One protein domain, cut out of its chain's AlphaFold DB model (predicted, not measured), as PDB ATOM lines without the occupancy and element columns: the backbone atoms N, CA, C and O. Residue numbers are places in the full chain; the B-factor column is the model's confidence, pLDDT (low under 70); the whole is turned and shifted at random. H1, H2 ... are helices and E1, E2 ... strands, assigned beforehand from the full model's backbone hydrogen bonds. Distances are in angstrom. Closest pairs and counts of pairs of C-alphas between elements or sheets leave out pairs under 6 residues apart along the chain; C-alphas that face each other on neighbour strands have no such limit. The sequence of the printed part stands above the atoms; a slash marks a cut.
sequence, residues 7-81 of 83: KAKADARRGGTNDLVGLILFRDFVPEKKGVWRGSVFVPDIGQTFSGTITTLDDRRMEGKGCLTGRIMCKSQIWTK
ATOM      1  N   LYS A   7     199.374 176.888 281.577       79.31
ATOM      2  CA  LYS A   7     198.685 178.163 281.794       79.31
ATOM      3  C   LYS A   7     197.178 178.043 281.557       79.31
ATOM      4  O   LYS A   7     196.412 178.449 282.422       79.31
ATOM      5  N   ALA A   8     196.749 177.458 280.438       78.62
ATOM      6  CA  ALA A   8     195.324 177.304 280.137       78.62
ATOM      7  C   ALA A   8     194.615 176.425 281.183       78.62
ATOM      8  O   ALA A   8     193.530 176.760 281.643       78.62
ATOM      9  N   LYS A   9     195.256 175.339 281.633       79.38
ATOM     10  CA  LYS A   9     194.718 174.490 282.712       79.38
ATOM     11  C   LYS A   9     194.589 175.250 284.034       79.38
ATOM     12  O   LYS A   9     193.589 175.096 284.731       79.38
ATOM     13  N   ALA A  10     195.591 176.050 284.399       81.06
ATOM     14  CA  ALA A  10     195.554 176.850 285.621       81.06
ATOM     15  C   ALA A  10     194.481 177.946 285.559       81.06
ATOM     16  O   ALA A  10     193.796 178.185 286.552       81.06
ATOM     17  N   ASP A  11     194.328 178.598 284.408       78.75
ATOM     18  CA  ASP A  11     193.330 179.643 284.181       78.75
ATOM     19  C   ASP A  11     191.907 179.051 284.255       78.75
ATOM     20  O   ASP A  11     191.083 179.550 285.022       78.75
ATOM     21  N   ALA A  12     191.668 177.906 283.607       78.75
ATOM     22  CA  ALA A  12     190.410 177.161 283.695       78.75
ATOM     23  C   ALA A  12     190.063 176.736 285.132       78.75
ATOM     24  O   ALA A  12     188.924 176.911 285.566       78.75
ATOM     25  N   ARG A  13     191.042 176.249 285.910       81.81
ATOM     26  CA  ARG A  13     190.841 175.896 287.329       81.81
ATOM     27  C   ARG A  13     190.425 177.096 288.171       81.81
ATOM     28  O   ARG A  13     189.533 176.965 289.003       81.81
ATOM     29  N   ARG A  14     191.024 178.272 287.941       79.19
ATOM     30  CA  ARG A  14     190.604 179.513 288.623       79.19
ATOM     31  C   ARG A  14     189.173 179.911 288.264       79.19
ATOM     32  O   ARG A  14     188.470 180.427 289.122       79.19
ATOM     33  N   GLY A  15     188.741 179.629 287.036       72.75
ATOM     34  CA  GLY A  15     187.359 179.798 286.584       72.75
ATOM     35  C   GLY A  15     186.388 178.696 287.034       72.75
ATOM     36  O   GLY A  15     185.226 178.720 286.634       72.75
ATOM     37  N   GLY A  16     186.832 177.729 287.847       80.06
ATOM     38  CA  GLY A  16     186.005 176.631 288.365       80.06
ATOM     39  C   GLY A  16     185.947 175.382 287.478       80.06
ATOM     40  O   GLY A  16     185.216 174.445 287.788       80.06
ATOM     41  N   THR A  17     186.719 175.331 286.390       79.81
ATOM     42  CA  THR A  17     186.801 174.173 285.486       79.81
ATOM     43  C   THR A  17     188.040 173.332 285.813       79.81
ATOM     44  O   THR A  17     189.158 173.679 285.430       79.81
ATOM     45  N   ASN A  18     187.855 172.212 286.519       74.31
ATOM     46  CA  ASN A  18     188.966 171.343 286.937       74.31
ATOM     47  C   ASN A  18     189.573 170.529 285.782       74.31
ATOM     48  O   ASN A  18     190.800 170.404 285.708       74.31
ATOM     49  N   ASP A  19     188.724 170.070 284.856       79.69
ATOM     50  CA  ASP A  19     189.100 169.252 283.700       79.69
ATOM     51  C   ASP A  19     188.854 170.012 282.392       79.69
ATOM     52  O   ASP A  19     187.773 169.984 281.806       79.69
ATOM     53  N   LEU A  20     189.880 170.733 281.933       79.25
ATOM     54  CA  LEU A  20     189.821 171.498 280.683       79.25
ATOM     55  C   LEU A  20     189.885 170.597 279.436       79.25
ATOM     56  O   LEU A  20     189.278 170.893 278.409       79.25
ATOM     57  N   VAL A  21     190.660 169.512 279.500       83.25
ATOM     58  CA  VAL A  21     190.851 168.600 278.366       83.25
ATOM     59  C   VAL A  21     189.654 167.656 278.276       83.25
ATOM     60  O   VAL A  21     189.296 167.025 279.262       83.25
ATOM     61  N   GLY A  22     189.053 167.553 277.086       83.12
ATOM     62  CA  GLY A  22     187.834 166.767 276.855       83.12
ATOM     63  C   GLY A  22     186.536 167.558 277.043       83.12
ATOM     64  O   GLY A  22     185.465 167.061 276.699       83.12
ATOM     65  N   LEU A  23     186.617 168.804 277.519       85.69
ATOM     66  CA  LEU A  23     185.459 169.677 277.638       85.69
ATOM     67  C   LEU A  23     184.988 170.178 276.267       85.69
ATOM     68  O   LEU A  23     185.774 170.659 275.447       85.69
ATOM     69  N   ILE A  24     183.677 170.138 276.045       86.50
ATOM     70  CA  ILE A  24     183.050 170.697 274.847       86.50
ATOM     71  C   ILE A  24     182.921 172.214 275.015       86.50
ATOM     72  O   ILE A  24     182.033 172.704 275.713       86.50
ATOM     73  N   LEU A  25     183.807 172.966 274.356       87.62
ATOM     74  CA  LEU A  25     183.779 174.433 274.379       87.62
ATOM     75  C   LEU A  25     182.766 175.019 273.389       87.62
ATOM     76  O   LEU A  25     182.117 176.013 273.695       87.62
ATOM     77  N   PHE A  26     182.617 174.405 272.216       89.94
ATOM     78  CA  PHE A  26     181.751 174.880 271.135       89.94
ATOM     79  C   PHE A  26     180.474 174.041 271.091       89.94
ATOM     80  O   PHE A  26     180.545 172.822 270.947       89.94
ATOM     81  N   ARG A  27     179.311 174.683 271.219       90.94
ATOM     82  CA  ARG A  27     177.994 174.032 271.271       90.94
ATOM     83  C   ARG A  27     177.019 174.698 270.309       90.94
ATOM     84  O   ARG A  27     177.113 175.900 270.068       90.94
ATOM     85  N   ASP A  28     176.101 173.901 269.773       91.62
ATOM     86  CA  ASP A  28     174.954 174.359 268.977       91.62
ATOM     87  C   ASP A  28     175.332 175.240 267.774       91.62
ATOM     88  O   ASP A  28     174.658 176.221 267.460       91.62
ATOM     89  N   PHE A  29     176.442 174.916 267.102       92.25
ATOM     90  CA  PHE A  29     176.843 175.628 265.893       92.25
ATOM     91  C   PHE A  29     175.951 175.232 264.717       92.25
ATOM     92  O   PHE A  29     175.986 174.097 264.246       92.25
ATOM     93  N   VAL A  30     175.190 176.202 264.218       93.75
ATOM     94  CA  VAL A  30     174.305 176.064 263.060       93.75
ATOM     95  C   VAL A  30     174.796 176.936 261.903       93.75
ATOM     96  O   VAL A  30     175.399 177.992 262.139       93.75
ATOM     97  N   PRO A  31     174.574 176.519 260.645       93.88
ATOM     98  CA  PRO A  31     174.972 177.312 259.493       93.88
ATOM     99  C   PRO A  31     174.069 178.546 259.391       93.88
ATOM    100  O   PRO A  31     172.848 178.433 259.333       93.88
ATOM    101  N   GLU A  32     174.670 179.733 259.360       91.69
ATOM    102  CA  GLU A  32     173.946 180.995 259.155       91.69
ATOM    103  C   GLU A  32     173.936 181.384 257.671       91.69
ATOM    104  O   GLU A  32     172.937 181.863 257.142       91.69
ATOM    105  N   LYS A  33     175.066 181.180 256.988       91.56
ATOM    106  CA  LYS A  33     175.251 181.417 255.550       91.56
ATOM    107  C   LYS A  33     176.423 180.583 255.043       91.56
ATOM    108  O   LYS A  33     177.141 179.969 255.830       91.56
ATOM    109  N   LYS A  34     176.644 180.562 253.725       92.12
ATOM    110  CA  LYS A  34     177.752 179.805 253.120       92.12
ATOM    111  C   LYS A  34     179.083 180.170 253.796       92.12
ATOM    112  O   LYS A  34     179.502 181.323 253.748       92.12
ATOM    113  N   GLY A  35     179.714 179.179 254.425       91.12
ATOM    114  CA  GLY A  35     180.999 179.332 255.112       91.12
ATOM    115  C   GLY A  35     180.946 180.028 256.476       91.12
ATOM    116  O   GLY A  35     182.000 180.310 257.037       91.12
ATOM    117  N   VAL A  36     179.761 180.311 257.031       93.00
ATOM    118  CA  VAL A  36     179.619 180.962 258.342       93.00
ATOM    119  C   VAL A  36     178.650 180.198 259.230       93.00
ATOM    120  O   VAL A  36     177.513 179.918 258.852       93.00
ATOM    121  N   TRP A  37     179.108 179.926 260.444       94.25
ATOM    122  CA  TRP A  37     178.395 179.182 261.467       94.25
ATOM    123  C   TRP A  37     178.274 180.026 262.725       94.25
ATOM    124  O   TRP A  37     179.216 180.731 263.092       94.25
ATOM    125  N   ARG A  38     177.145 179.930 263.418       92.50
ATOM    126  CA  ARG A  38     176.922 180.607 264.697       92.50
ATOM    127  C   ARG A  38     176.491 179.601 265.746       92.50
ATOM    128  O   ARG A  38     175.670 178.741 265.463       92.50
ATOM    129  N   GLY A  39     177.025 179.747 266.950       92.06
ATOM    130  CA  GLY A  39     176.681 178.911 268.091       92.06
ATOM    131  C   GLY A  39     177.129 179.542 269.401       92.06
ATOM    132  O   GLY A  39     177.380 180.750 269.480       92.06
ATOM    133  N   SER A  40     177.250 178.709 270.424       90.62
ATOM    134  CA  SER A  40     177.638 179.101 271.774       90.62
ATOM    135  C   SER A  40     179.040 178.596 272.106       90.62
ATOM    136  O   SER A  40     179.402 177.461 271.801       90.62
ATOM    137  N   VAL A  41     179.838 179.440 272.752       89.31
ATOM    138  CA  VAL A  41     181.223 179.165 273.142       89.31
ATOM    139  C   VAL A  41     181.360 179.336 274.644       89.31
ATOM    140  O   VAL A  41     181.134 180.424 275.171       89.31
ATOM    141  N   PHE A  42     181.735 178.267 275.333       86.50
ATOM    142  CA  PHE A  42     182.069 178.294 276.748       86.50
ATOM    143  C   PHE A  42     183.529 178.714 276.946       86.50
ATOM    144  O   PHE A  42     184.430 178.158 276.318       86.50
ATOM    145  N   VAL A  43     183.757 179.693 277.820       84.38
ATOM    146  CA  VAL A  43     185.082 180.190 278.204       84.38
ATOM    147  C   VAL A  43     185.376 179.715 279.629       84.38
ATOM    148  O   VAL A  43     184.890 180.325 280.586       84.38
ATOM    149  N   PRO A  44     186.165 178.639 279.790       82.25
ATOM    150  CA  PRO A  44     186.399 177.997 281.083       82.25
ATOM    151  C   PRO A  44     187.191 178.882 282.048       82.25
ATOM    152  O   PRO A  44     186.983 178.789 283.252       82.25
ATOM    153  N   ASP A  45     188.023 179.793 281.534       77.69
ATOM    154  CA  ASP A  45     188.816 180.738 282.335       77.69
ATOM    155  C   ASP A  45     187.955 181.655 283.220       77.69
ATOM    156  O   ASP A  45     188.419 182.140 284.250       77.69
ATOM    157  N   ILE A  46     186.707 181.909 282.811       79.19
ATOM    158  CA  ILE A  46     185.757 182.779 283.522       79.19
ATOM    159  C   ILE A  46     184.387 182.123 283.744       79.19
ATOM    160  O   ILE A  46     183.453 182.801 284.165       79.19
ATOM    161  N   GLY A  47     184.243 180.833 283.426       80.44
ATOM    162  CA  GLY A  47     183.016 180.062 283.643       80.44
ATOM    163  C   GLY A  47     181.770 180.571 282.903       80.44
ATOM    164  O   GLY A  47     180.654 180.293 283.336       80.44
ATOM    165  N   GLN A  48     181.918 181.318 281.804       83.69
ATOM    166  CA  GLN A  48     180.792 181.939 281.089       83.69
ATOM    167  C   GLN A  48     180.635 181.420 279.658       83.69
ATOM    168  O   GLN A  48     181.595 180.981 279.030       83.69
ATOM    169  N   THR A  49     179.410 181.490 279.129       86.12
ATOM    170  CA  THR A  49     179.087 181.119 277.742       86.12
ATOM    171  C   THR A  49     178.716 182.357 276.934       86.12
ATOM    172  O   THR A  49     177.940 183.189 277.398       86.12
ATOM    173  N   PHE A  50     179.235 182.457 275.712       86.56
ATOM    174  CA  PHE A  50     179.025 183.588 274.808       86.56
ATOM    175  C   PHE A  50     178.600 183.126 273.422       86.56
ATOM    176  O   PHE A  50     178.894 182.006 273.013       86.56
ATOM    177  N   SER A  51     177.969 184.010 272.654       88.00
ATOM    178  CA  SER A  51     177.727 183.750 271.237       88.00
ATOM    179  C   SER A  51     179.028 183.863 270.441       88.00
ATOM    180  O   SER A  51     179.737 184.872 270.514       88.00
ATOM    181  N   GLY A  52     179.327 182.832 269.657       89.62
ATOM    182  CA  GLY A  52     180.479 182.771 268.765       89.62
ATOM    183  C   GLY A  52     180.064 182.608 267.308       89.62
ATOM    184  O   GLY A  52     179.008 182.062 266.995       89.62
ATOM    185  N   THR A  53     180.906 183.096 266.406       91.69
ATOM    186  CA  THR A  53     180.793 182.902 264.960       91.69
ATOM    187  C   THR A  53     182.072 182.249 264.455       91.69
ATOM    188  O   THR A  53     183.165 182.687 264.809       91.69
ATOM    189  N   ILE A  54     181.941 181.216 263.630       93.00
ATOM    190  CA  ILE A  54     183.051 180.586 262.915       93.00
ATOM    191  C   ILE A  54     182.884 180.894 261.433       93.00
ATOM    192  O   ILE A  54     181.818 180.663 260.869       93.00
ATOM    193  N   THR A  55     183.938 181.409 260.809       93.94
ATOM    194  CA  THR A  55     183.988 181.702 259.375       93.94
ATOM    195  C   THR A  55     185.089 180.877 258.726       93.94
ATOM    196  O   THR A  55     186.241 180.926 259.151       93.94
ATOM    197  N   THR A  56     184.760 180.114 257.690       92.88
ATOM    198  CA  THR A  56     185.759 179.437 256.858       92.88
ATOM    199  C   THR A  56     186.403 180.467 255.937       92.88
ATOM    200  O   THR A  56     185.708 181.059 255.110       92.88
ATOM    201  N   LEU A  57     187.708 180.697 256.091       91.44
ATOM    202  CA  LEU A  57     188.460 181.639 255.256       91.44
ATOM    203  C   LEU A  57     188.950 180.961 253.971       91.44
ATOM    204  O   LEU A  57     188.863 181.547 252.898       91.44
ATOM    205  N   ASP A  58     189.446 179.728 254.092       91.31
ATOM    206  CA  ASP A  58     189.839 178.841 252.991       91.31
ATOM    207  C   ASP A  58     189.882 177.380 253.476       91.31
ATOM    208  O   ASP A  58     189.545 177.088 254.627       91.31
ATOM    209  N   ASP A  59     190.328 176.461 252.617       89.62
ATOM    210  CA  ASP A  59     190.386 175.016 252.886       89.62
ATOM    211  C   ASP A  59     191.248 174.626 254.101       89.62
ATOM    212  O   ASP A  59     191.166 173.498 254.602       89.62
ATOM    213  N   ARG A  60     192.101 175.535 254.587       91.69
ATOM    214  CA  ARG A  60     193.020 175.294 255.706       91.69
ATOM    215  C   ARG A  60     192.845 176.268 256.860       91.69
ATOM    216  O   ARG A  60     193.424 176.012 257.915       91.69
ATOM    217  N   ARG A  61     192.093 177.356 256.705       92.44
ATOM    218  CA  ARG A  61     191.966 178.412 257.715       92.44
ATOM    219  C   ARG A  61     190.519 178.679 258.094       92.44
ATOM    220  O   ARG A  61     189.646 178.871 257.251       92.44
ATOM    221  N   MET A  62     190.296 178.785 259.398       93.12
ATOM    222  CA  MET A  62     189.025 179.193 259.985       93.12
ATOM    223  C   MET A  62     189.247 180.356 260.943       93.12
ATOM    224  O   MET A  62     190.207 180.360 261.703       93.12
ATOM    225  N   GLU A  63     188.346 181.329 260.932       92.81
ATOM    226  CA  GLU A  63     188.294 182.402 261.918       92.81
ATOM    227  C   GLU A  63     187.207 182.097 262.950       92.81
ATOM    228  O   GLU A  63     186.031 181.987 262.608       92.81
ATOM    229  N   GLY A  64     187.589 181.990 264.221       90.12
ATOM    230  CA  GLY A  64     186.667 181.976 265.350       90.12
ATOM    231  C   GLY A  64     186.574 183.367 265.969       90.12
ATOM    232  O   GLY A  64     187.584 183.920 266.403       90.12
ATOM    233  N   LYS A  65     185.368 183.930 266.048       87.81
ATOM    234  CA  LYS A  65     185.094 185.233 266.664       87.81
ATOM    235  C   LYS A  65     184.060 185.090 267.773       87.81
ATOM    236  O   LYS A  65     182.977 184.564 267.542       87.81
ATOM    237  N   GLY A  66     184.365 185.597 268.961       82.81
ATOM    238  CA  GLY A  66     183.440 185.647 270.093       82.81
ATOM    239  C   GLY A  66     183.465 187.025 270.738       82.81
ATOM    240  O   GLY A  66     184.532 187.619 270.882       82.81
ATOM    241  N   CYS A  67     182.299 187.544 271.111       78.56
ATOM    242  CA  CYS A  67     182.193 188.796 271.855       78.56
ATOM    243  C   CYS A  67     181.623 188.514 273.240       78.56
ATOM    244  O   CYS A  67     180.635 187.790 273.364       78.56
ATOM    245  N   LEU A  68     182.230 189.103 274.269       69.31
ATOM    246  CA  LEU A  68     181.686 189.044 275.621       69.31
ATOM    247  C   LEU A  68     180.308 189.725 275.678       69.31
ATOM    248  O   LEU A  68     179.992 190.609 274.870       69.31
ATOM    249  N   THR A  69     179.494 189.315 276.653       62.62
ATOM    250  CA  THR A  69     178.181 189.901 276.954       62.62
ATOM    251  C   THR A  69     178.293 191.426 277.019       62.62
ATOM    252  O   THR A  69     179.157 191.964 277.705       62.62
ATOM    253  N   GLY A  70     177.461 192.129 276.244       61.06
ATOM    254  CA  GLY A  70     177.513 193.591 276.108       61.06
ATOM    255  C   GLY A  70     178.343 194.131 274.933       61.06
ATOM    256  O   GLY A  70     178.429 195.342 274.784       61.06
ATOM    257  N   ARG A  71     178.918 193.279 274.066       60.12
ATOM    258  CA  ARG A  71     179.676 193.673 272.846       60.12
ATOM    259  C   ARG A  71     180.956 194.498 273.090       60.12
ATOM    260  O   ARG A  71     181.527 195.003 272.131       60.12
ATOM    261  N   ILE A  72     181.431 194.611 274.331       62.50
ATOM    262  CA  ILE A  72     182.568 195.484 274.681       62.50
ATOM    263  C   ILE A  72     183.917 194.859 274.290       62.50
ATOM    264  O   ILE A  72     184.814 195.561 273.837       62.50
ATOM    265  N   MET A  73     184.062 193.536 274.419       66.38
ATOM    266  CA  MET A  73     185.325 192.851 274.132       66.38
ATOM    267  C   MET A  73     185.102 191.695 273.162       66.38
ATOM    268  O   MET A  73     184.645 190.617 273.545       66.38
ATOM    269  N   CYS A  74     185.423 191.930 271.894       76.88
ATOM    270  CA  CYS A  74     185.426 190.904 270.862       76.88
ATOM    271  C   CYS A  74     186.845 190.371 270.667       76.88
ATOM    272  O   CYS A  74     187.788 191.135 270.469       76.88
ATOM    273  N   LYS A  75     186.993 189.050 270.701       80.56
ATOM    274  CA  LYS A  75     188.225 188.346 270.349       80.56
ATOM    275  C   LYS A  75     187.991 187.608 269.037       80.56
ATOM    276  O   LYS A  75     186.958 186.960 268.873       80.56
ATOM    277  N   SER A  76     188.952 187.694 268.128       85.94
ATOM    278  CA  SER A  76     189.041 186.825 266.958       85.94
ATOM    279  C   SER A  76     190.346 186.039 266.998       85.94
ATOM    280  O   SER A  76     191.355 186.507 267.527       85.94
ATOM    281  N   GLN A  77     190.306 184.816 266.486       87.50
ATOM    282  CA  GLN A  77     191.468 183.952 266.332       87.50
ATOM    283  C   GLN A  77     191.363 183.204 265.011       87.50
ATOM    284  O   GLN A  77     190.294 182.711 264.658       87.50
ATOM    285  N   ILE A  78     192.484 183.101 264.300       92.38
ATOM    286  CA  ILE A  78     192.585 182.295 263.085       92.38
ATOM    287  C   ILE A  78     193.210 180.957 263.463       92.38
ATOM    288  O   ILE A  78     194.340 180.899 263.950       92.38
ATOM    289  N   TRP A  79     192.480 179.878 263.217       91.81
ATOM    290  CA  TRP A  79     192.969 178.518 263.345       91.81
ATOM    291  C   TRP A  79     193.386 177.994 261.986       91.81
ATOM    292  O   TRP A  79     192.637 178.071 261.011       91.81
ATOM    293  N   THR A  80     194.595 177.444 261.938       92.44
ATOM    294  CA  THR A  80     195.096 176.729 260.768       92.44
ATOM    295  C   THR A  80     194.969 175.238 261.030       92.44
ATOM    296  O   THR A  80     195.357 174.755 262.095       92.44
ATOM    297  N   LYS A  81     194.420 174.509 260.061       89.12
ATOM    298  CA  LYS A  81     194.302 173.056 260.105       89.12
ATOM    299  C   LYS A  81     195.692 172.429 260.228       89.12
ATOM    300  O   LYS A  81     196.553 172.644 259.372       89.12
TER     301      LYS A  81
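AT A GLANCE: This is residues 7 to 81 of the 83 residues of the protein "DUF2147 domain-containing protein" of Sphingobium sp. ba1 (UniProt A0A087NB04). One strongly twisted sheet of five strands, E1 to E5, makes the body, its strands fanning out so that their lines turn by 87 degrees from edge to edge, and a single short helix, H1, sits off the sheet beyond the end where E2 turns into E3. E2 and E3 bend along their length, and no named helix covers either face of the sheet. The printed part has 75 residues, with one named helix followed by five named strands; the sheet's order is E1, E2, E3, E4, E5, all antiparallel, and the class is mostly strand. The whole is only just compact, close to loose, with a radius of gyration of the C-alphas of 13.2 A and spans of 37 by 29 by 20 A.

IN THESE COORDINATES: The longest strand is E3, residues 48 to 58, 29.7 A from first to last C-alpha. Before it in the chain come E1, residues 26 to 33, 18.1 A, and E2, residues 36 to 43, 20.6 A. After it come E4, residues 61 to 67, 20.1 A, and E5, residues 74 to 80, 19.9 A, ending with C-alpha 80 at (195.096, 176.729, 260.768). H1, residues 7 to 14, is 10.7 A long and begins with C-alpha 7 at (198.685, 178.163, 281.794).

HOW THE PARTS SIT: The five strands form a meander, each strand the antiparallel neighbour of the one before, and each successive pair is a hairpin. E2 and E3 stand at 142 degrees between their directions, with N 41 and O 50 at 2.7 A and N 54 and O 37 at 2.8 A, within hydrogen-bond range. E2 bends by 59 degrees at residue 39 and E3 by 53 degrees at residue 51. E1, an edge strand, runs at 160 degrees to E2, with N 27 and O 40 at 2.8 A. E3 and E4 stand at 153 degrees, with N 55 and O 63 at 2.8 A. E5, the other edge strand, runs at 163 degrees to E4, with N 64 and O 77 at 2.8 A. H1 is not on the sheet; it is apart from E2, but only just, the closest C-alphas being 8.2 A apart. In H1 every O i to N i+4 pair is within hydrogen-bond range.

THE WHOLE: The two C-alphas farthest apart, those of Arg 14 and Lys 34, are 37.8 A apart. The printed part has no cut. The link from H1 to E1, 11 residues, is long; that from E4 to E5, 6 residues, is short, and the other three are tight. The mean pLDDT of the printed part is 84.7, and residues 68 to 73, between E4 and E5, are under 70.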